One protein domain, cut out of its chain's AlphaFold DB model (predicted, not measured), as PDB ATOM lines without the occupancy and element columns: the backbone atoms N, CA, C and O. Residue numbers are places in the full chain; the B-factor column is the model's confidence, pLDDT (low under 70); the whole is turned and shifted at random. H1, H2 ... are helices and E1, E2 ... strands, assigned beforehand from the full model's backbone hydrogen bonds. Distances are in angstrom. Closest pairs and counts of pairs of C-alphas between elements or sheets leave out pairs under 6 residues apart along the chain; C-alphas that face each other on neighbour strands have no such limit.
ATOM      1  N   HIS A 243     424.268 322.875 442.033       80.31
ATOM      2  CA  HIS A 243     424.742 323.399 440.755       80.31
ATOM      3  C   HIS A 243     424.438 324.894 440.640       80.31
ATOM      4  O   HIS A 243     423.297 325.348 440.727       80.31
ATOM      5  N   ILE A 244     425.491 325.670 440.423       81.19
ATOM      6  CA  ILE A 244     425.463 327.115 440.271       81.19
ATOM      7  C   ILE A 244     426.066 327.467 438.916       81.19
ATOM      8  O   ILE A 244     427.283 327.442 438.730       81.19
ATOM      9  N   ARG A 245     425.207 327.881 437.984       76.62
ATOM     10  CA  ARG A 245     425.628 328.407 436.683       76.62
ATOM     11  C   ARG A 245     426.001 329.888 436.792       76.62
ATOM     12  O   ARG A 245     425.228 330.704 437.306       76.62
ATOM     13  N   ARG A 246     427.181 330.267 436.300       73.19
ATOM     14  CA  ARG A 246     427.685 331.653 436.289       73.19
ATOM     15  C   ARG A 246     428.203 331.989 434.896       73.19
ATOM     16  O   ARG A 246     429.253 331.487 434.561       73.19
ATOM     17  N   LYS A 247     427.513 332.872 434.154       67.12
ATOM     18  CA  LYS A 247     427.884 333.474 432.845       67.12
ATOM     19  C   LYS A 247     428.586 332.546 431.827       67.12
ATOM     20  O   LYS A 247     427.966 332.221 430.824       67.12
ATOM     21  N   ASP A 248     429.831 332.153 432.074       70.81
ATOM     22  CA  ASP A 248     430.733 331.373 431.221       70.81
ATOM     23  C   ASP A 248     431.130 329.989 431.781       70.81
ATOM     24  O   ASP A 248     431.874 329.270 431.123       70.81
ATOM     25  N   ARG A 249     430.683 329.609 432.987       80.44
ATOM     26  CA  ARG A 249     431.099 328.361 433.646       80.44
ATOM     27  C   ARG A 249     430.067 327.786 434.613       80.44
ATOM     28  O   ARG A 249     429.270 328.505 435.231       80.44
ATOM     29  N   GLU A 250     430.139 326.478 434.783       85.81
ATOM     30  CA  GLU A 250     429.386 325.688 435.746       85.81
ATOM     31  C   GLU A 250     430.220 325.432 437.000       85.81
ATOM     32  O   GLU A 250     431.430 325.187 436.952       85.81
ATOM     33  N   VAL A 251     429.572 325.526 438.159       89.00
ATOM     34  CA  VAL A 251     430.193 325.183 439.434       89.00
ATOM     35  C   VAL A 251     429.231 324.335 440.236       89.00
ATOM     36  O   VAL A 251     428.108 324.755 440.508       89.00
ATOM     37  N   PHE A 252     429.693 323.174 440.676       89.44
ATOM     38  CA  PHE A 252     428.985 322.354 441.650       89.44
ATOM     39  C   PHE A 252     429.592 322.612 443.015       89.44
ATOM     40  O   PHE A 252     430.812 322.656 443.135       89.44
ATOM     41  N   ALA A 253     428.769 322.826 444.032       88.75
ATOM     42  CA  ALA A 253     429.224 323.140 445.377       88.75
ATOM     43  C   ALA A 253     428.550 322.233 446.400       88.75
ATOM     44  O   ALA A 253     427.351 321.970 446.316       88.75
ATOM     45  N   ILE A 254     429.304 321.814 447.404       86.88
ATOM     46  CA  ILE A 254     428.780 321.060 448.536       86.88
ATOM     47  C   ILE A 254     429.373 321.584 449.835       86.88
ATOM     48  O   ILE A 254     430.578 321.821 449.929       86.88
ATOM     49  N   ALA A 255     428.514 321.773 450.834       84.31
ATOM     50  CA  ALA A 255     428.929 322.111 452.186       84.31
ATOM     51  C   ALA A 255     429.189 320.830 452.986       84.31
ATOM     52  O   ALA A 255     428.381 319.902 452.952       84.31
ATOM     53  N   PHE A 256     430.286 320.797 453.741       81.06
ATOM     54  CA  PHE A 256     430.597 319.687 454.638       81.06
ATOM     55  C   PHE A 256     431.111 320.187 455.996       81.06
ATOM     56  O   PHE A 256     432.091 320.925 456.101       81.06
ATOM     57  N   GLY A 257     430.449 319.772 457.078       71.56
ATOM     58  CA  GLY A 257     430.749 320.250 458.432       71.56
ATOM     59  C   GLY A 257     430.566 321.766 458.610       71.56
ATOM     60  O   GLY A 257     429.812 322.415 457.886       71.56
ATOM     61  N   GLU A 258     431.257 322.342 459.597       67.94
ATOM     62  CA  GLU A 258     431.122 323.763 459.926       67.94
ATOM     63  C   GLU A 258     431.858 324.655 458.917       67.94
ATOM     64  O   GLU A 258     433.071 324.839 458.980       67.94
ATOM     65  N   ASN A 259     431.097 325.242 457.988       71.00
ATOM     66  CA  ASN A 259     431.552 326.299 457.079       71.00
ATOM     67  C   ASN A 259     432.700 325.902 456.128       71.00
ATOM     68  O   ASN A 259     433.468 326.764 455.699       71.00
ATOM     69  N   ARG A 260     432.809 324.617 455.774       83.06
ATOM     70  CA  ARG A 260     433.739 324.139 454.741       83.06
ATOM     71  C   ARG A 260     432.982 323.709 453.497       83.06
ATOM     72  O   ARG A 260     431.830 323.280 453.574       83.06
ATOM     73  N   TRP A 261     433.651 323.844 452.360       90.38
ATOM     74  CA  TRP A 261     433.051 323.644 451.054       90.38
ATOM     75  C   TRP A 261     433.993 322.906 450.114       90.38
ATOM     76  O   TRP A 261     435.204 323.137 450.111       90.38
ATOM     77  N   ALA A 262     433.421 322.018 449.313       90.94
ATOM     78  CA  ALA A 262     434.087 321.406 448.177       90.94
ATOM     79  C   ALA A 262     433.347 321.805 446.902       90.94
ATOM     80  O   ALA A 262     432.150 322.119 446.929       90.94
ATOM     81  N   TYR A 263     434.075 321.822 445.793       93.88
ATOM     82  CA  TYR A 263     433.565 322.308 444.524       93.88
ATOM     83  C   TYR A 263     434.028 321.445 443.359       93.88
ATOM     84  O   TYR A 263     435.149 320.941 443.372       93.88
ATOM     85  N   LEU A 264     433.203 321.364 442.320       92.25
ATOM     86  CA  LEU A 264     433.630 320.996 440.973       92.25
ATOM     87  C   LEU A 264     433.604 322.276 440.145       92.25
ATOM     88  O   LEU A 264     432.537 322.836 439.891       92.25
ATOM     89  N   PHE A 265     434.781 322.781 439.799       94.06
ATOM     90  CA  PHE A 265     434.953 324.072 439.147       94.06
ATOM     91  C   PHE A 265     435.267 323.885 437.664       94.06
ATOM     92  O   PHE A 265     436.342 323.379 437.332       94.06
ATOM     93  N   GLN A 266     434.348 324.290 436.783       91.19
ATOM     94  CA  GLN A 266     434.540 324.136 435.343       91.19
ATOM     95  C   GLN A 266     435.624 325.074 434.804       91.19
ATOM     96  O   GLN A 266     435.639 326.280 435.079       91.19
ATOM     97  N   VAL A 267     436.497 324.499 433.985       87.00
ATOM     98  CA  VAL A 267     437.453 325.180 433.114       87.00
ATOM     99  C   VAL A 267     437.388 324.472 431.765       87.00
ATOM    100  O   VAL A 267     437.634 323.268 431.682       87.00
ATOM    101  N   ASP A 268     437.025 325.211 430.719       84.56
ATOM    102  CA  ASP A 268     436.740 324.664 429.391       84.56
ATOM    103  C   ASP A 268     435.649 323.571 429.454       84.56
ATOM    104  O   ASP A 268     434.542 323.809 429.941       84.56
ATOM    105  N   THR A 269     435.947 322.357 428.989       78.81
ATOM    106  CA  THR A 269     435.040 321.197 429.029       78.81
ATOM    107  C   THR A 269     435.250 320.292 430.248       78.81
ATOM    108  O   THR A 269     434.571 319.276 430.373       78.81
ATOM    109  N   HIS A 270     436.182 320.636 431.143       83.69
ATOM    110  CA  HIS A 270     436.600 319.796 432.269       83.69
ATOM    111  C   HIS A 270     436.390 320.499 433.616       83.69
ATOM    112  O   HIS A 270     436.171 321.705 433.698       83.69
ATOM    113  N   PHE A 271     436.486 319.738 434.701       88.56
ATOM    114  CA  PHE A 271     436.212 320.171 436.062       88.56
ATOM    115  C   PHE A 271     437.408 319.910 436.970       88.56
ATOM    116  O   PHE A 271     437.969 318.816 437.010       88.56
ATOM    117  N   TRP A 272     437.779 320.924 437.742       94.00
ATOM    118  CA  TRP A 272     438.703 320.769 438.855       94.00
ATOM    119  C   TRP A 272     437.919 320.401 440.115       94.00
ATOM    120  O   TRP A 272     437.043 321.174 440.512       94.00
ATOM    121  N   PRO A 273     438.231 319.279 440.784       91.25
ATOM    122  CA  PRO A 273     437.768 319.057 442.144       91.25
ATOM    123  C   PRO A 273     438.581 319.957 443.080       91.25
ATOM    124  O   PRO A 273     439.810 319.905 443.087       91.25
ATOM    125  N   VAL A 274     437.912 320.822 443.836       94.06
ATOM    126  CA  VAL A 274     438.542 321.875 444.642       94.06
ATOM    127  C   VAL A 274     438.034 321.826 446.073       94.06
ATOM    128  O   VAL A 274     436.835 321.737 446.320       94.06
ATOM    129  N   LEU A 275     438.957 321.959 447.019       91.44
ATOM    130  CA  LEU A 275     438.690 322.047 448.445       91.44
ATOM    131  C   LEU A 275     438.922 323.463 448.967       91.44
ATOM    132  O   LEU A 275     439.938 324.097 448.670       91.44
ATOM    133  N   GLU A 276     438.010 323.936 449.807       90.81
ATOM    134  CA  GLU A 276     438.184 325.145 450.601       90.81
ATOM    135  C   GLU A 276     438.976 324.880 451.880       90.81
ATOM    136  O   GLU A 276     438.595 324.037 452.690       90.81
ATOM    137  N   LEU A 277     440.047 325.644 452.097       83.50
ATOM    138  CA  LEU A 277     440.913 325.471 453.266       83.50
ATOM    139  C   LEU A 277     440.542 326.389 454.434       83.50
ATOM    140  O   LEU A 277     440.490 325.942 455.574       83.50
ATOM    141  N   ASN A 278     440.316 327.678 454.175       78.50
ATOM    142  CA  ASN A 278     440.077 328.671 455.231       78.50
ATOM    143  C   ASN A 278     439.176 329.830 454.776       78.50
ATOM    144  O   ASN A 278     439.410 330.989 455.107       78.50
ATOM    145  N   GLY A 279     438.162 329.535 453.963       77.50
ATOM    146  CA  GLY A 279     437.187 330.526 453.510       77.50
ATOM    147  C   GLY A 279     437.678 331.484 452.416       77.50
ATOM    148  O   GLY A 279     436.842 332.125 451.784       77.50
ATOM    149  N   GLU A 280     438.979 331.562 452.135       84.12
ATOM    150  CA  GLU A 280     439.515 332.351 451.011       84.12
ATOM    151  C   GLU A 280     440.590 331.627 450.195       84.12
ATOM    152  O   GLU A 280     440.820 332.004 449.043       84.12
ATOM    153  N   ARG A 281     441.228 330.588 450.753       87.06
ATOM    154  CA  ARG A 281     442.195 329.740 450.042       87.06
ATOM    155  C   ARG A 281     441.565 328.438 449.574       87.06
ATOM    156  O   ARG A 281     440.797 327.806 450.300       87.06
ATOM    157  N   PHE A 282     441.979 328.027 448.381       92.75
ATOM    158  CA  PHE A 282     441.462 326.870 447.667       92.75
ATOM    159  C   PHE A 282     442.618 326.014 447.160       92.75
ATOM    160  O   PHE A 282     443.628 326.557 446.706       92.75
ATOM    161  N   MET A 283     442.461 324.697 447.219       91.31
ATOM    162  CA  MET A 283     443.417 323.747 446.653       91.31
ATOM    163  C   MET A 283     442.703 322.728 445.766       91.31
ATOM    164  O   MET A 283     441.591 322.322 446.108       91.31
ATOM    165  N   PRO A 284     443.303 322.299 444.648       93.50
ATOM    166  CA  PRO A 284     442.763 321.193 443.883       93.50
ATOM    167  C   PRO A 284     442.950 319.876 444.650       93.50
ATOM    168  O   PRO A 284     443.893 319.724 445.423       93.50
ATOM    169  N   LEU A 285     442.052 318.924 444.422       87.81
ATOM    170  CA  LEU A 285     442.135 317.552 444.934       87.81
ATOM    171  C   LEU A 285     442.768 316.590 443.917       87.81
ATOM    172  O   LEU A 285     442.987 315.424 444.222       87.81
ATOM    173  N   HIS A 286     443.057 317.076 442.708       86.50
ATOM    174  CA  HIS A 286     443.648 316.310 441.618       86.50
ATOM    175  C   HIS A 286     444.721 317.134 440.891       86.50
ATOM    176  O   HIS A 286     444.707 318.363 440.945       86.50
ATOM    177  N   ALA A 287     445.644 316.468 440.193       81.00
ATOM    178  CA  ALA A 287     446.749 317.125 439.487       81.00
ATOM    179  C   ALA A 287     446.319 317.872 438.203       81.00
ATOM    180  O   ALA A 287     447.076 318.678 437.665       81.00
ATOM    181  N   SER A 288     445.115 317.602 437.701       83.94
ATOM    182  CA  SER A 288     444.557 318.186 436.477       83.94
ATOM    183  C   SER A 288     443.037 318.328 436.564       83.94
ATOM    184  O   SER A 288     442.397 317.684 437.400       83.94
ATOM    185  N   ALA A 289     442.458 319.106 435.645       83.75
ATOM    186  CA  ALA A 289     441.028 319.048 435.361       83.75
ATOM    187  C   ALA A 289     440.649 317.658 434.820       83.75
ATOM    188  O   ALA A 289     441.461 317.004 434.158       83.75
ATOM    189  N   LEU A 290     439.427 317.223 435.101       70.75
ATOM    190  CA  LEU A 290     438.897 315.905 434.759       70.75
ATOM    191  C   LEU A 290     437.508 316.041 434.123       70.75
ATOM    192  O   LEU A 290     436.842 317.048 434.367       70.75
ATOM    193  N   PRO A 291     437.024 315.061 433.340       80.44
ATOM    194  CA  PRO A 291     435.606 315.019 433.001       80.44
ATOM    195  C   PRO A 291     434.761 315.019 434.284       80.44
ATOM    196  O   PRO A 291     435.229 314.595 435.347       80.44
ATOM    197  N   LEU A 292     433.544 315.547 434.193       75.69
ATOM    198  CA  LEU A 292     432.698 315.885 435.339       75.69
ATOM    199  C   LEU A 292     432.531 314.722 436.325       75.69
ATOM    200  O   LEU A 292     432.652 314.905 437.535       75.69
ATOM    201  N   GLU A 293     432.336 313.522 435.795       62.47
ATOM    202  CA  GLU A 293     432.116 312.286 436.538       62.47
ATOM    203  C   GLU A 293     433.359 311.879 437.341       62.47
ATOM    204  O   GLU A 293     433.265 311.509 438.511       62.47
ATOM    205  N   TYR A 294     434.549 312.012 436.749       65.12
ATOM    206  CA  TYR A 294     435.813 311.724 437.429       65.12
ATOM    207  C   TYR A 294     436.143 312.790 438.477       65.12
ATOM    208  O   TYR A 294     436.598 312.458 439.572       65.12
ATOM    209  N   ALA A 295     435.888 314.067 438.173       72.75
ATOM    210  CA  ALA A 295     436.059 315.150 439.138       72.75
ATOM    211  C   ALA A 295     435.146 314.947 440.359       72.75
ATOM    212  O   ALA A 295     435.594 315.095 441.498       72.75
ATOM    213  N   GLN A 296     433.892 314.556 440.121       78.38
ATOM    214  CA  GLN A 296     432.944 314.193 441.168       78.38
ATOM    215  C   GLN A 296     433.470 313.021 442.001       78.38
ATOM    216  O   GLN A 296     433.533 313.144 443.221       78.38
ATOM    217  N   GLY A 297     433.906 311.930 441.365       67.44
ATOM    218  CA  GLY A 297     434.442 310.760 442.066       67.44
ATOM    219  C   GLY A 297     435.624 311.100 442.978       67.44
ATOM    220  O   GLY A 297     435.651 310.678 444.131       67.44
ATOM    221  N   VAL A 298     436.561 311.933 442.513       73.94
ATOM    222  CA  VAL A 298     437.688 312.403 443.340       73.94
ATOM    223  C   VAL A 298     437.206 313.231 444.533       73.94
ATOM    224  O   VAL A 298     437.688 313.044 445.652       73.94
ATOM    225  N   ALA A 299     436.262 314.150 444.315       83.19
ATOM    226  CA  ALA A 299     435.737 314.987 445.386       83.19
ATOM    227  C   ALA A 299     434.952 314.168 446.424       83.19
ATOM    228  O   ALA A 299     435.131 314.377 447.619       83.19
ATOM    229  N   GLU A 300     434.125 313.217 445.993       83.38
ATOM    230  CA  GLU A 300     433.338 312.360 446.886       83.38
ATOM    231  C   GLU A 300     434.212 311.366 447.651       83.38
ATOM    232  O   GLU A 300     434.049 311.245 448.862       83.38
ATOM    233  N   ALA A 301     435.213 310.761 447.004       72.88
ATOM    234  CA  ALA A 301     436.200 309.930 447.691       72.88
ATOM    235  C   ALA A 301     436.942 310.721 448.781       72.88
ATOM    236  O   ALA A 301     437.233 310.188 449.848       72.88
ATOM    237  N   PHE A 302     437.221 312.007 448.544       79.12
ATOM    238  CA  PHE A 302     437.772 312.881 449.576       79.12
ATOM    239  C   PHE A 302     436.765 313.166 450.702       79.12
ATOM    240  O   PHE A 302     437.139 313.156 451.872       79.12
ATOM    241  N   LEU A 303     435.492 313.404 450.381       78.50
ATOM    242  CA  LEU A 303     434.444 313.620 451.383       78.50
ATOM    243  C   LEU A 303     434.171 312.374 452.234       78.50
ATOM    244  O   LEU A 303     433.903 312.528 453.418       78.50
ATOM    245  N   ASP A 304     434.300 311.165 451.693       73.75
ATOM    246  CA  ASP A 304     434.167 309.903 452.443       73.75
ATOM    247  C   ASP A 304     435.290 309.688 453.472       73.75
ATOM    248  O   ASP A 304     435.131 308.975 454.472       73.75
ATOM    249  N   LEU A 305     436.440 310.337 453.266       69.12
ATOM    250  CA  LEU A 305     437.462 310.429 454.303       69.12
ATOM    251  C   LEU A 305     436.987 311.318 455.452       69.12
ATOM    252  O   LEU A 305     437.472 311.195 456.560       69.12
ATOM    253  N   LEU A 306     436.034 312.214 455.261       69.00
ATOM    254  CA  LEU A 306     435.483 313.016 456.347       69.00
ATOM    255  C   LEU A 306     434.255 312.268 456.907       69.00
ATOM    256  O   LEU A 306     433.545 311.617 456.149       69.00
ATOM    257  N   ASP A 307     433.986 312.300 458.220       63.66
ATOM    258  CA  ASP A 307     432.773 311.661 458.775       63.66
ATOM    259  C   ASP A 307     431.521 312.409 458.287       63.66
ATOM    260  O   ASP A 307     431.082 313.408 458.859       63.66
ATOM    261  N   THR A 308     431.009 311.978 457.135       63.38
ATOM    262  CA  THR A 308     430.060 312.721 456.297       63.38
ATOM    263  C   THR A 308     428.677 312.090 456.246       63.38
ATOM    264  O   THR A 308     427.819 312.569 455.509       63.38
ATOM    265  N   ARG A 309     428.393 311.111 457.114       63.34
ATOM    266  CA  ARG A 309     427.048 310.520 457.272       63.34
ATOM    267  C   ARG A 309     425.963 311.574 457.513       63.34
ATOM    268  O   ARG A 309     424.818 311.412 457.107       63.34
ATOM    269  N   LEU A 310     426.335 312.700 458.122       61.97
ATOM    270  CA  LEU A 310     425.442 313.833 458.366       61.97
ATOM    271  C   LEU A 310     425.128 314.679 457.121       61.97
ATOM    272  O   LEU A 310     424.174 315.447 457.162       61.97
ATOM    273  N   ILE A 311     425.887 314.586 456.031       67.12
ATOM    274  CA  ILE A 311     425.673 315.404 454.820       67.12
ATOM    275  C   ILE A 311     425.129 314.598 453.633       67.12
ATOM    276  O   ILE A 311     424.948 315.143 452.543       67.12
ATOM    277  N   GLU A 312     424.844 313.313 453.841       72.56
ATOM    278  CA  GLU A 312     424.213 312.456 452.843       72.56
ATOM    279  C   GLU A 312     422.787 312.911 452.528       72.56
ATOM    280  O   GLU A 312     422.054 313.417 453.384       72.56
ATOM    281  N   LYS A 313     422.368 312.701 451.281       70.44
ATOM    282  CA  LYS A 313     421.049 313.112 450.785       70.44
ATOM    283  C   LYS A 313     419.888 312.443 451.538       70.44
ATOM    284  O   LYS A 313     418.849 313.086 451.688       70.44
ATOM    285  N   GLU A 314     420.111 311.223 452.037       70.56
ATOM    286  CA  GLU A 314     419.145 310.384 452.767       70.56
ATOM    287  C   GLU A 314     419.401 310.332 454.286       70.56
ATOM    288  O   GLU A 314     418.852 309.475 454.967       70.56
ATOM    289  N   ALA A 315     420.243 311.210 454.847       74.12
ATOM    290  CA  ALA A 315     420.543 311.170 456.280       74.12
ATOM    291  C   ALA A 315     419.270 311.330 457.141       74.12
ATOM    292  O   ALA A 315     418.519 312.288 456.947       74.12
ATOM    293  N   ASP A 316     419.063 310.458 458.138       79.19
ATOM    294  CA  ASP A 316     417.815 310.366 458.926       79.19
ATOM    295  C   ASP A 316     417.356 311.706 459.521       79.19
ATOM    296  O   ASP A 316     416.170 312.050 459.517       79.19
ATOM    297  N   TRP A 317     418.307 312.522 459.989       79.50
ATOM    298  CA  TRP A 317     418.005 313.826 460.583       79.50
ATOM    299  C   TRP A 317     417.315 314.784 459.605       79.50
ATOM    300  O   TRP A 317     416.657 315.730 460.044       79.50
ATOM    301  N   ARG A 318     417.454 314.564 458.293       79.25
ATOM    302  CA  ARG A 318     416.871 315.405 457.241       79.25
ATOM    303  C   ARG A 318     415.353 315.294 457.181       79.25
ATOM    304  O   ARG A 318     414.729 316.253 456.733       79.25
ATOM    305  N   ALA A 319     414.770 314.188 457.644       79.88
ATOM    306  CA  ALA A 319     413.320 313.997 457.726       79.88
ATOM    307  C   ALA A 319     412.698 314.631 458.983       79.88
ATOM    308  O   ALA A 319     411.487 314.834 459.040       79.88
ATOM    309  N   LEU A 320     413.514 314.974 459.987       83.81
ATOM    310  CA  LEU A 320     413.029 315.550 461.239       83.81
ATOM    311  C   LEU A 320     412.436 316.956 461.034       83.81
ATOM    312  O   LEU A 320     412.809 317.647 460.081       83.81
ATOM    313  N   PRO A 321     411.579 317.434 461.956       86.62
ATOM    314  CA  PRO A 321     411.076 318.803 461.937       86.62
ATOM    315  C   PRO A 321     412.201 319.838 462.026       86.62
ATOM    316  O   PRO A 321     413.173 319.661 462.777       86.62
ATOM    317  N   MET A 322     412.053 320.923 461.263       88.00
ATOM    318  CA  MET A 322     412.993 322.042 461.232       88.00
ATOM    319  C   MET A 322     413.327 322.566 462.641       88.00
ATOM    320  O   MET A 322     412.453 322.721 463.489       88.00
ATOM    321  N   THR A 323     414.609 322.849 462.893       88.81
ATOM    322  CA  THR A 323     415.062 323.426 464.175       88.81
ATOM    323  C   THR A 323     414.735 324.918 464.287       88.81
ATOM    324  O   THR A 323     414.680 325.622 463.279       88.81
ATOM    325  N   GLU A 324     414.631 325.441 465.513       89.50
ATOM    326  CA  GLU A 324     414.434 326.881 465.763       89.50
ATOM    327  C   GLU A 324     415.528 327.740 465.114       89.50
ATOM    328  O   GLU A 324     415.239 328.750 464.477       89.50
ATOM    329  N   LYS A 325     416.791 327.298 465.193       86.81
ATOM    330  CA  LYS A 325     417.923 327.980 464.549       86.81
ATOM    331  C   LYS A 325     417.762 328.046 463.029       86.81
ATOM    332  O   LYS A 325     418.096 329.065 462.432       86.81
ATOM    333  N   GLN A 326     417.267 326.981 462.393       85.06
ATOM    334  CA  GLN A 326     416.992 326.981 460.953       85.06
ATOM    335  C   GLN A 326     415.835 327.920 460.610       85.06
ATOM    336  O   GLN A 326     415.994 328.724 459.697       85.06
ATOM    337  N   SER A 327     414.739 327.881 461.375       87.38
ATOM    338  CA  SER A 327     413.601 328.800 461.221       87.38
ATOM    339  C   SER A 327     414.061 330.256 461.292       87.38
ATOM    340  O   SER A 327     413.879 331.017 460.344       87.38
ATOM    341  N   TYR A 328     414.798 330.602 462.351       90.88
ATOM    342  CA  TYR A 328     415.381 331.928 462.540       90.88
ATOM    343  C   TYR A 328     416.272 332.349 461.364       90.88
ATOM    344  O   TYR A 328     416.230 333.494 460.919       90.88
ATOM    345  N   MET A 329     417.098 331.438 460.842       84.00
ATOM    346  CA  MET A 329     417.967 331.737 459.703       84.00
ATOM    347  C   MET A 329     417.170 331.967 458.414       84.00
ATOM    348  O   MET A 329     417.523 332.866 457.648       84.00
ATOM    349  N   LEU A 330     416.100 331.206 458.172       83.00
ATOM    350  CA  LEU A 330     415.210 331.419 457.029       83.00
ATOM    351  C   LEU A 330     414.514 332.784 457.124       83.00
ATOM    352  O   LEU A 330     414.557 333.544 456.154       83.00
ATOM    353  N   ASP A 331     413.998 333.145 458.301       88.62
ATOM    354  CA  ASP A 331     413.402 334.462 458.571       88.62
ATOM    355  C   ASP A 331     414.405 335.599 458.365       88.62
ATOM    356  O   ASP A 331     414.155 336.550 457.619       88.62
ATOM    357  N   LYS A 332     415.600 335.470 458.955       89.56
ATOM    358  CA  LYS A 332     416.696 336.442 458.830       89.56
ATOM    359  C   LYS A 332     417.057 336.721 457.372       89.56
ATOM    360  O   LYS A 332     417.430 337.844 457.027       89.56
ATOM    361  N   TYR A 333     416.967 335.710 456.512       82.00
ATOM    362  CA  TYR A 333     417.256 335.835 455.087       82.00
ATOM    363  C   TYR A 333     416.025 336.052 454.206       82.00
ATOM    364  O   TYR A 333     416.189 336.106 452.983       82.00
ATOM    365  N   ARG A 334     414.843 336.247 454.806       85.94
ATOM    366  CA  ARG A 334     413.558 336.454 454.121       85.94
ATOM    367  C   ARG A 334     413.248 335.339 453.118       85.94
ATOM    368  O   ARG A 334     412.817 335.608 451.999       85.94
ATOM    369  N   ILE A 335     413.530 334.096 453.501       77.75
ATOM    370  CA  ILE A 335     413.207 332.906 452.715       77.75
ATOM    371  C   ILE A 335     411.821 332.418 453.164       77.75
ATOM    372  O   ILE A 335     411.672 332.048 454.333       77.75
ATOM    373  N   PRO A 336     410.812 332.406 452.271       78.88
ATOM    374  CA  PRO A 336     409.495 331.870 452.593       78.88
ATOM    375  C   PRO A 336     409.598 330.402 453.005       78.88
ATOM    376  O   PRO A 336     410.215 329.602 452.301       78.88
ATOM    377  N   HIS A 337     408.999 330.053 454.137       78.44
ATOM    378  CA  HIS A 337     408.978 328.690 454.655       78.44
ATOM    379  C   HIS A 337     407.692 328.445 455.452       78.44
ATOM    380  O   HIS A 337     406.948 329.381 455.748       78.44
ATOM    381  N   ASN A 338     407.409 327.188 455.792       77.94
ATOM    382  CA  ASN A 338     406.259 326.829 456.620       77.94
ATOM    383  C   ASN A 338     406.671 325.887 457.767       77.94
ATOM    384  O   ASN A 338     407.764 325.320 457.763       77.94
ATOM    385  N   LYS A 339     405.774 325.685 458.743       73.81
ATOM    386  CA  LYS A 339     406.033 324.829 459.917       73.81
ATOM    387  C   LYS A 339     406.155 323.332 459.594       73.81
ATOM    388  O   LYS A 339     406.624 322.575 460.433       73.81
ATOM    389  N   THR A 340     405.740 322.906 458.401       78.19
ATOM    390  CA  THR A 340     405.832 321.509 457.938       78.19
ATOM    391  C   THR A 340     407.159 321.188 457.243       78.19
ATOM    392  O   THR A 340     407.377 320.047 456.850       78.19
ATOM    393  N   TRP A 341     408.054 322.170 457.076       79.00
ATOM    394  CA  TRP A 341     409.368 321.933 456.479       79.00
ATOM    395  C   TRP A 341     410.238 321.042 457.362       79.00
ATOM    396  O   TRP A 341     410.310 321.194 458.585       79.00
ATOM    397  N   THR A 342     410.956 320.134 456.709       81.81
ATOM    398  CA  THR A 342     411.928 319.274 457.376       81.81
ATOM    399  C   THR A 342     413.271 319.986 457.541       81.81
ATOM    400  O   THR A 342     413.586 320.953 456.833       81.81
ATOM    401  N   ARG A 343     414.121 319.492 458.450       81.31
ATOM    402  CA  ARG A 343     415.494 319.996 458.620       81.31
ATOM    403  C   ARG A 343     416.291 319.907 457.325       81.31
ATOM    404  O   ARG A 343     417.104 320.794 457.080       81.31
ATOM    405  N   GLY A 344     416.069 318.865 456.521       75.06
ATOM    406  CA  GLY A 344     416.727 318.672 455.233       75.06
ATOM    407  C   GLY A 344     416.331 319.737 454.215       75.06
ATOM    408  O   GLY A 344     417.209 320.337 453.603       75.06
ATOM    409  N   MET A 345     415.034 320.036 454.094       75.06
ATOM    410  CA  MET A 345     414.540 321.101 453.209       75.06
ATOM    411  C   MET A 345     415.113 322.466 453.604       75.06
ATOM    412  O   MET A 345     415.654 323.185 452.765       75.06
ATOM    413  N   ALA A 346     415.071 322.798 454.897       75.31
ATOM    414  CA  ALA A 346     415.645 324.040 455.403       75.31
ATOM    415  C   ALA A 346     417.164 324.120 455.163       75.31
ATOM    416  O   ALA A 346     417.678 325.163 454.754       75.31
ATOM    417  N   ALA A 347     417.890 323.019 455.390       77.56
ATOM    418  CA  ALA A 347     419.326 322.943 455.149       77.56
ATOM    419  C   ALA A 347     419.677 323.120 453.667       77.56
ATOM    420  O   ALA A 347     420.612 323.859 453.366       77.56
ATOM    421  N   ASP A 348     418.928 322.505 452.751       75.88
ATOM    422  CA  ASP A 348     419.180 322.595 451.310       75.88
ATOM    423  C   ASP A 348     419.037 324.038 450.813       75.88
ATOM    424  O   ASP A 348     419.946 324.557 450.165       75.88
ATOM    425  N   VAL A 349     417.961 324.728 451.197       76.44
ATOM    426  CA  VAL A 349     417.709 326.113 450.764       76.44
ATOM    427  C   VAL A 349     418.728 327.090 451.364       76.44
ATOM    428  O   VAL A 349     419.224 327.997 450.685       76.44
ATOM    429  N   LEU A 350     419.099 326.902 452.635       78.00
ATOM    430  CA  LEU A 350     420.169 327.687 453.257       78.00
ATOM    431  C   LEU A 350     421.520 327.426 452.576       78.00
ATOM    432  O   LEU A 350     422.271 328.372 452.314       78.00
ATOM    433  N   THR A 351     421.811 326.167 452.245       79.56
ATOM    434  CA  THR A 351     423.033 325.768 451.534       79.56
ATOM    435  C   THR A 351     423.079 326.410 450.156       79.56
ATOM    436  O   THR A 351     424.074 327.055 449.843       79.56
ATOM    437  N   GLU A 352     422.007 326.344 449.367       77.38
ATOM    438  CA  GLU A 352     421.933 326.988 448.051       77.38
ATOM    439  C   GLU A 352     422.242 328.493 448.144       77.38
ATOM    440  O   GLU A 352     423.062 329.040 447.390       77.38
ATOM    441  N   ARG A 353     421.646 329.179 449.129       82.44
ATOM    442  CA  ARG A 353     421.891 330.606 449.362       82.44
ATOM    443  C   ARG A 353     423.359 330.894 449.672       82.44
ATOM    444  O   ARG A 353     423.929 331.834 449.109       82.44
ATOM    445  N   PHE A 354     423.974 330.130 450.574       84.25
ATOM    446  CA  PHE A 354     425.373 330.335 450.947       84.25
ATOM    447  C   PHE A 354     426.332 329.956 449.822       84.25
ATOM    448  O   PHE A 354     427.281 330.702 449.562       84.25
ATOM    449  N   ALA A 355     426.035 328.881 449.096       83.81
ATOM    450  CA  ALA A 355     426.823 328.383 447.980       83.81
ATOM    451  C   ALA A 355     427.045 329.483 446.933       83.81
ATOM    452  O   ALA A 355     428.176 329.726 446.519       83.81
ATOM    453  N   ARG A 356     426.013 330.271 446.593       84.00
ATOM    454  CA  ARG A 356     426.146 331.401 445.645       84.00
ATOM    455  C   ARG A 356     427.184 332.443 446.079       84.00
ATOM    456  O   ARG A 356     427.890 332.990 445.220       84.00
ATOM    457  N   LYS A 357     427.273 332.742 447.383       86.44
ATOM    458  CA  LYS A 357     428.268 333.670 447.953       86.44
ATOM    459  C   LYS A 357     429.658 333.039 447.939       86.44
ATOM    460  O   LYS A 357     430.607 333.703 447.532       86.44
ATOM    461  N   ARG A 358     429.771 331.773 448.340       90.00
ATOM    462  CA  ARG A 358     431.042 331.039 448.378       90.00
ATOM    463  C   ARG A 358     431.641 330.841 446.982       90.00
ATOM    464  O   ARG A 358     432.798 331.183 446.772       90.00
ATOM    465  N   VAL A 359     430.830 330.460 445.993       89.62
ATOM    466  CA  VAL A 359     431.247 330.337 444.583       89.62
ATOM    467  C   VAL A 359     431.777 331.663 444.028       89.62
ATOM    468  O   VAL A 359     432.717 331.666 443.241       89.62
ATOM    469  N   LYS A 360     431.248 332.816 444.465       90.00
ATOM    470  CA  LYS A 360     431.806 334.123 444.073       90.00
ATOM    471  C   LYS A 360     433.243 334.311 444.582       90.00
ATOM    472  O   LYS A 360     434.059 334.894 443.876       90.00
ATOM    473  N   ILE A 361     433.541 333.835 445.791       90.94
ATOM    474  CA  ILE A 361     434.887 333.883 446.381       90.94
ATOM    475  C   ILE A 361     435.806 332.888 445.662       90.94
ATOM    476  O   ILE A 361     436.915 333.260 445.290       90.94
ATOM    477  N   LEU A 362     435.321 331.671 445.390       92.38
ATOM    478  CA  LEU A 362     436.040 330.657 444.614       92.38
ATOM    479  C   LEU A 362     436.475 331.199 443.250       92.38
ATOM    480  O   LEU A 362     437.660 331.186 442.951       92.38
ATOM    481  N   VAL A 363     435.542 331.733 442.454       90.25
ATOM    482  CA  VAL A 363     435.835 332.282 441.116       90.25
ATOM    483  C   VAL A 363     436.883 333.399 441.182       90.25
ATOM    484  O   VAL A 363     437.703 333.524 440.279       90.25
ATOM    485  N   LYS A 364     436.871 334.210 442.245       90.75
ATOM    486  CA  LYS A 364     437.839 335.299 442.431       90.75
ATOM    487  C   LYS A 364     439.241 334.784 442.785       90.75
ATOM    488  O   LYS A 364     440.230 335.383 442.367       90.75
ATOM    489  N   ASN A 365     439.331 333.716 443.576       92.62
ATOM    490  CA  ASN A 365     440.573 333.334 444.252       92.62
ATOM    491  C   ASN A 365     441.212 332.045 443.709       92.62
ATOM    492  O   ASN A 365     442.418 331.860 443.871       92.62
ATOM    493  N   PHE A 366     440.449 331.151 443.078       93.44
ATOM    494  CA  PHE A 366     440.969 329.918 442.492       93.44
ATOM    495  C   PHE A 366     441.442 330.164 441.056       93.44
ATOM    496  O   PHE A 366     440.647 330.366 440.143       93.44
ATOM    497  N   GLN A 367     442.762 330.155 440.865       92.25
ATOM    498  CA  GLN A 367     443.406 330.425 439.578       92.25
ATOM    499  C   GLN A 367     443.865 329.105 438.953       92.25
ATOM    500  O   GLN A 367     444.955 328.617 439.253       92.25
ATOM    501  N   ALA A 368     443.007 328.513 438.118       90.44
ATOM    502  CA  ALA A 368     443.230 327.187 437.541       90.44
ATOM    503  C   ALA A 368     444.514 327.101 436.699       90.44
ATOM    504  O   ALA A 368     445.243 326.120 436.812       90.44
ATOM    505  N   ASP A 369     444.836 328.138 435.920       89.75
ATOM    506  CA  ASP A 369     446.043 328.148 435.082       89.75
ATOM    507  C   ASP A 369     447.324 328.160 435.923       89.75
ATOM    508  O   ASP A 369     448.233 327.373 435.674       89.75
ATOM    509  N   LYS A 370     447.352 328.943 437.011       92.25
ATOM    510  CA  LYS A 370     448.482 328.934 437.955       92.25
ATOM    511  C   LYS A 370     448.670 327.577 438.620       92.25
ATOM    512  O   LYS A 370     449.803 327.155 438.831       92.25
ATOM    513  N   TRP A 371     447.578 326.889 438.958       92.81
ATOM    514  CA  TRP A 371     447.655 325.520 439.473       92.81
ATOM    515  C   TRP A 371     448.156 324.543 438.414       92.81
ATOM    516  O   TRP A 371     448.999 323.709 438.731       92.81
ATOM    517  N   ARG A 372     447.697 324.672 437.165       89.69
ATOM    518  CA  ARG A 372     448.150 323.848 436.038       89.69
ATOM    519  C   ARG A 372     449.659 323.988 435.824       89.69
ATOM    520  O   ARG A 372     450.334 322.974 435.697       89.69
ATOM    521  N   GLU A 373     450.184 325.211 435.843       91.00
ATOM    522  CA  GLU A 373     451.622 325.492 435.747       91.00
ATOM    523  C   GLU A 373     452.391 324.966 436.966       91.00
ATOM    524  O   GLU A 373     453.394 324.268 436.825       91.00
ATOM    525  N   ALA A 374     451.909 325.252 438.178       90.62
ATOM    526  CA  ALA A 374     452.572 324.821 439.405       90.62
ATOM    527  C   ALA A 374     452.666 323.290 439.496       90.62
ATOM    528  O   ALA A 374     453.712 322.765 439.863       90.62
ATOM    529  N   LEU A 375     451.610 322.570 439.110       89.44
ATOM    530  CA  LEU A 375     451.547 321.107 439.138       89.44
ATOM    531  C   LEU A 375     452.354 320.432 438.023       89.44
ATOM    532  O   LEU A 375     452.423 319.205 438.001       89.44
ATOM    533  N   GLN A 376     452.999 321.168 437.114       87.44
ATOM    534  CA  GLN A 376     454.034 320.589 436.248       87.44
ATOM    535  C   GLN A 376     455.329 320.308 437.019       87.44
ATOM    536  O   GLN A 376     456.106 319.447 436.615       87.44
ATOM    537  N   LYS A 377     455.544 320.995 438.147       91.12
ATOM    538  CA  LYS A 377     456.730 320.834 438.984       91.12
ATOM    539  C   LYS A 377     456.584 319.617 439.914       91.12
ATOM    540  O   LYS A 377     455.611 319.567 440.679       91.12
ATOM    541  N   PRO A 378     457.514 318.640 439.889       86.38
ATOM    542  CA  PRO A 378     457.432 317.434 440.716       86.38
ATOM    543  C   PRO A 378     457.267 317.723 442.212       86.38
ATOM    544  O   PRO A 378     456.474 317.069 442.887       86.38
ATOM    545  N   GLU A 379     457.942 318.749 442.730       90.31
ATOM    546  CA  GLU A 379     457.875 319.144 444.136       90.31
ATOM    547  C   GLU A 379     456.468 319.580 444.572       90.31
ATOM    548  O   GLU A 379     456.053 319.302 445.699       90.31
ATOM    549  N   VAL A 380     455.695 320.198 443.672       85.56
ATOM    550  CA  VAL A 380     454.316 320.623 443.949       85.56
ATOM    551  C   VAL A 380     453.364 319.428 443.916       85.56
ATOM    552  O   VAL A 380     452.451 319.363 444.739       85.56
ATOM    553  N   ARG A 381     453.591 318.449 443.025       81.88
ATOM    554  CA  ARG A 381     452.817 317.192 443.008       81.88
ATOM    555  C   ARG A 381     453.019 316.397 444.289       81.88
ATOM    556  O   ARG A 381     452.044 316.047 444.944       81.88
ATOM    557  N   VAL A 382     454.273 316.215 444.699       83.81
ATOM    558  CA  VAL A 382     454.612 315.522 445.951       83.81
ATOM    559  C   VAL A 382     454.040 316.267 447.160       83.81
ATOM    560  O   VAL A 382     453.555 315.643 448.104       83.81
ATOM    561  N   TRP A 383     454.062 317.605 447.154       90.19
ATOM    562  CA  TRP A 383     453.406 318.400 448.195       90.19
ATOM    563  C   TRP A 383     451.895 318.146 448.248       90.19
ATOM    564  O   TRP A 383     451.353 317.965 449.341       90.19
ATOM    565  N   LEU A 384     451.227 318.113 447.091       84.50
ATOM    566  CA  LEU A 384     449.789 317.867 446.997       84.50
ATOM    567  C   LEU A 384     449.440 316.465 447.510       84.50
ATOM    568  O   LEU A 384     448.563 316.333 448.361       84.50
ATOM    569  N   GLU A 385     450.168 315.440 447.070       81.12
ATOM    570  CA  GLU A 385     450.003 314.057 447.530       81.12
ATOM    571  C   GLU A 385     450.187 313.943 449.045       81.12
ATOM    572  O   GLU A 385     449.311 313.427 449.737       81.12
ATOM    573  N   LYS A 386     451.263 314.522 449.598       83.69
ATOM    574  CA  LYS A 386     451.492 314.553 451.053       83.69
ATOM    575  C   LYS A 386     450.379 315.281 451.802       83.69
ATOM    576  O   LYS A 386     450.018 314.882 452.907       83.69
ATOM    577  N   LYS A 387     449.838 316.364 451.237       81.88
ATOM    578  CA  LYS A 387     448.709 317.093 451.831       81.88
ATOM    579  C   LYS A 387     447.452 316.235 451.875       81.88
ATOM    580  O   LYS A 387     446.824 316.187 452.929       81.88
ATOM    581  N   LEU A 388     447.117 315.552 450.784       80.25
ATOM    582  CA  LEU A 388     445.974 314.637 450.721       80.25
ATOM    583  C   LEU A 388     446.152 313.448 451.677       80.25
ATOM    584  O   LEU A 388     445.212 313.087 452.384       80.25
ATOM    585  N   GLU A 389     447.368 312.913 451.785       79.19
ATOM    586  CA  GLU A 389     447.690 311.824 452.709       79.19
ATOM    587  C   GLU A 389     447.570 312.251 454.181       79.19
ATOM    588  O   GLU A 389     447.011 311.526 454.999       79.19
ATOM    589  N   MET A 390     447.973 313.477 454.532       80.00
ATOM    590  CA  MET A 390     447.737 314.005 455.884       80.00
ATOM    591  C   MET A 390     446.246 314.080 456.239       80.00
ATOM    592  O   MET A 390     445.888 313.816 457.387       80.00
ATOM    593  N   PHE A 391     445.371 314.425 455.286       72.94
ATOM    594  CA  PHE A 391     443.921 314.411 455.520       72.94
ATOM    595  C   PHE A 391     443.390 312.989 455.748       72.94
ATOM    596  O   PHE A 391     442.533 312.808 456.616       72.94
ATOM    597  N   ARG A 392     443.924 311.985 455.036       69.81
ATOM    598  CA  ARG A 392     443.598 310.563 455.253       69.81
ATOM    599  C   ARG A 392     443.995 310.098 456.650       69.81
ATOM    600  O   ARG A 392     443.143 309.639 457.402       69.81
ATOM    601  N   VAL A 393     445.244 310.336 457.050       73.19
ATOM    602  CA  VAL A 393     445.747 309.951 458.380       73.19
ATOM    603  C   VAL A 393     444.985 310.662 459.506       73.19
ATOM    604  O   VAL A 393     444.701 310.071 460.549       73.19
ATOM    605  N   TYR A 394     444.638 311.942 459.326       69.50
ATOM    606  CA  TYR A 394     443.837 312.680 460.307       69.50
ATOM    607  C   TYR A 394     442.426 312.092 460.461       69.50
ATOM    608  O   TYR A 394     441.929 311.977 461.581       69.50
ATOM    609  N   SER A 395     441.800 311.693 459.352       62.94
ATOM    610  CA  SER A 395     440.499 311.019 459.351       62.94
ATOM    611  C   SER A 395     440.519 309.689 460.103       62.94
ATOM    612  O   SER A 395     439.672 309.457 460.964       62.94
ATOM    613  N   GLU A 396     441.498 308.831 459.818       63.94
ATOM    614  CA  GLU A 396     441.606 307.508 460.442       63.94
ATOM    615  C   GLU A 396     441.745 307.613 461.963       63.94
ATOM    616  O   GLU A 396     441.103 306.870 462.706       63.94
ATOM    617  N   LYS A 397     442.498 308.609 462.445       61.41
ATOM    618  CA  LYS A 397     442.617 308.893 463.881       61.41
ATOM    619  C   LYS A 397     441.303 309.349 464.516       61.41
ATOM    620  O   LYS A 397     441.051 309.004 465.663       61.41
ATOM    621  N   GLN A 398     440.468 310.101 463.799       57.47
ATOM    622  CA  GLN A 398     439.154 310.537 464.293       57.47
ATOM    623  C   GLN A 398     438.145 309.376 464.343       57.47
ATOM    624  O   GLN A 398     437.329 309.326 465.257       57.47
ATOM    625  N   LYS A 399     438.237 308.400 463.426       55.03
ATOM    626  CA  LYS A 399     437.367 307.207 463.409       55.03
ATOM    627  C   LYS A 399     437.607 306.240 464.581       55.03
ATOM    628  O   LYS A 399     436.719 305.457 464.889       55.03
ATOM    629  N   HIS A 400     438.772 306.292 465.231       46.38
ATOM    630  CA  HIS A 400     439.129 305.423 466.364       46.38
ATOM    631  C   HIS A 400     438.866 306.027 467.755       46.38
ATOM    632  O   HIS A 400     439.141 305.373 468.758       46.38
ATOM    633  N   VAL A 401     438.351 307.258 467.831       43.94
ATOM    634  CA  VAL A 401     438.089 307.971 469.099       43.94
ATOM    635  C   VAL A 401     436.579 308.139 469.367       43.94
ATOM    636  O   VAL A 401     436.202 308.711 470.386       43.94
TER     637      VAL A 401
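AT A GLANCE: This is residues 243 to 401 of the 402 residues of the protein "ATP-dependent helicase" of Alicyclobacillus sp. TC (UniProt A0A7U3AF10). A strongly twisted sheet of five strands makes the middle, with H1 on one face and the long, kinked H4 crossing the other. The first residues of H4 reach past the sheet to H2 and H3, which pack on it as a small side group; after H4 comes the short H5 and then the long H6, which runs back toward H1 without touching a helix. The printed part has 159 residues, with E1 E2 E3 E4 E5 followed by H1 H2 H3 H4 H5 H6; the sheet order is E1 E2 E3 E4 E5, antiparallel, and the class is mixed, helices and strands. It is compact, with a radius of gyration of the C-alphas of 17.2 A, and spans 55 by 45 by 26 A.

HOW THE PARTS SIT: E1, residues 243 to 246, E2, 249 to 256, E3, 260 to 267, E4, 270 to 276, and E5, 282 to 284, form a meander, each strand the antiparallel neighbour of the one before. Within hydrogen-bond range are N 244 and O 251 between E1 and E2, 2.8 A, N 254 and O 262 between E2 and E3, 2.9 A, N 263 and O 274 between E3 and E4, 2.8 A, and N 275 and O 283 between E4 and E5, 2.8 A. H1, residues 292 to 304, is on the sheet over E3 and E4 at a height of 8.6 A; its closest C-alphas to E4 are those of Ala 295 and Pro 273, 5.2 A. H2, residues 316 to 319, and H3, residues 324 to 332, are not on the sheet. H4, residues 343 to 365, touches H2 with residues 343 to 345 alone, closest C-alphas Arg 318 and Gly 344, 3.8 A. It touches H3 with residues 343 to 350 alone, closest C-alphas Gln 326 and Ala 346, 6.4 A, at a steep tilt of 54 degrees, the same way. H4 and H5, residues 368 to 374, are on one face and H1 on the other, three layers, helices on both faces of a sheet; the closest C-alphas of H4 and E2 are those of Ala 355 and Ala 253, 6.3 A. H6, residues 378 to 399, is near H1, with 5 pairs of C-alphas within 10 A. Every O i to N i+4 pair is within hydrogen-bond range in H1, H3, H5 and H6, and 18 of 19 in H4; H2 is too short for one.

IN THESE COORDINATES: E1 begins at C-alpha 243, (424.742, 323.399, 440.755). E2 is 22.7 A long, E3 22.0 A, E4 19.2 A and H1 18.2 A. H4, 31.8 A, begins at C-alpha 343, (415.494, 319.996, 458.620), and has a kink of 33 degrees near residue 355. H6, 32.0 A, ends at C-alpha 399, (437.367, 307.207, 463.409).

THE WHOLE: The two C-alphas farthest apart, of Lys 339 and Pro 378, are 55.4 A apart. The printed part has no cut, and its one long link joins H1 to H2. Mean pLDDT of the printed part is 80.9; residues under 70 include 305 to 311 and 394 to 401.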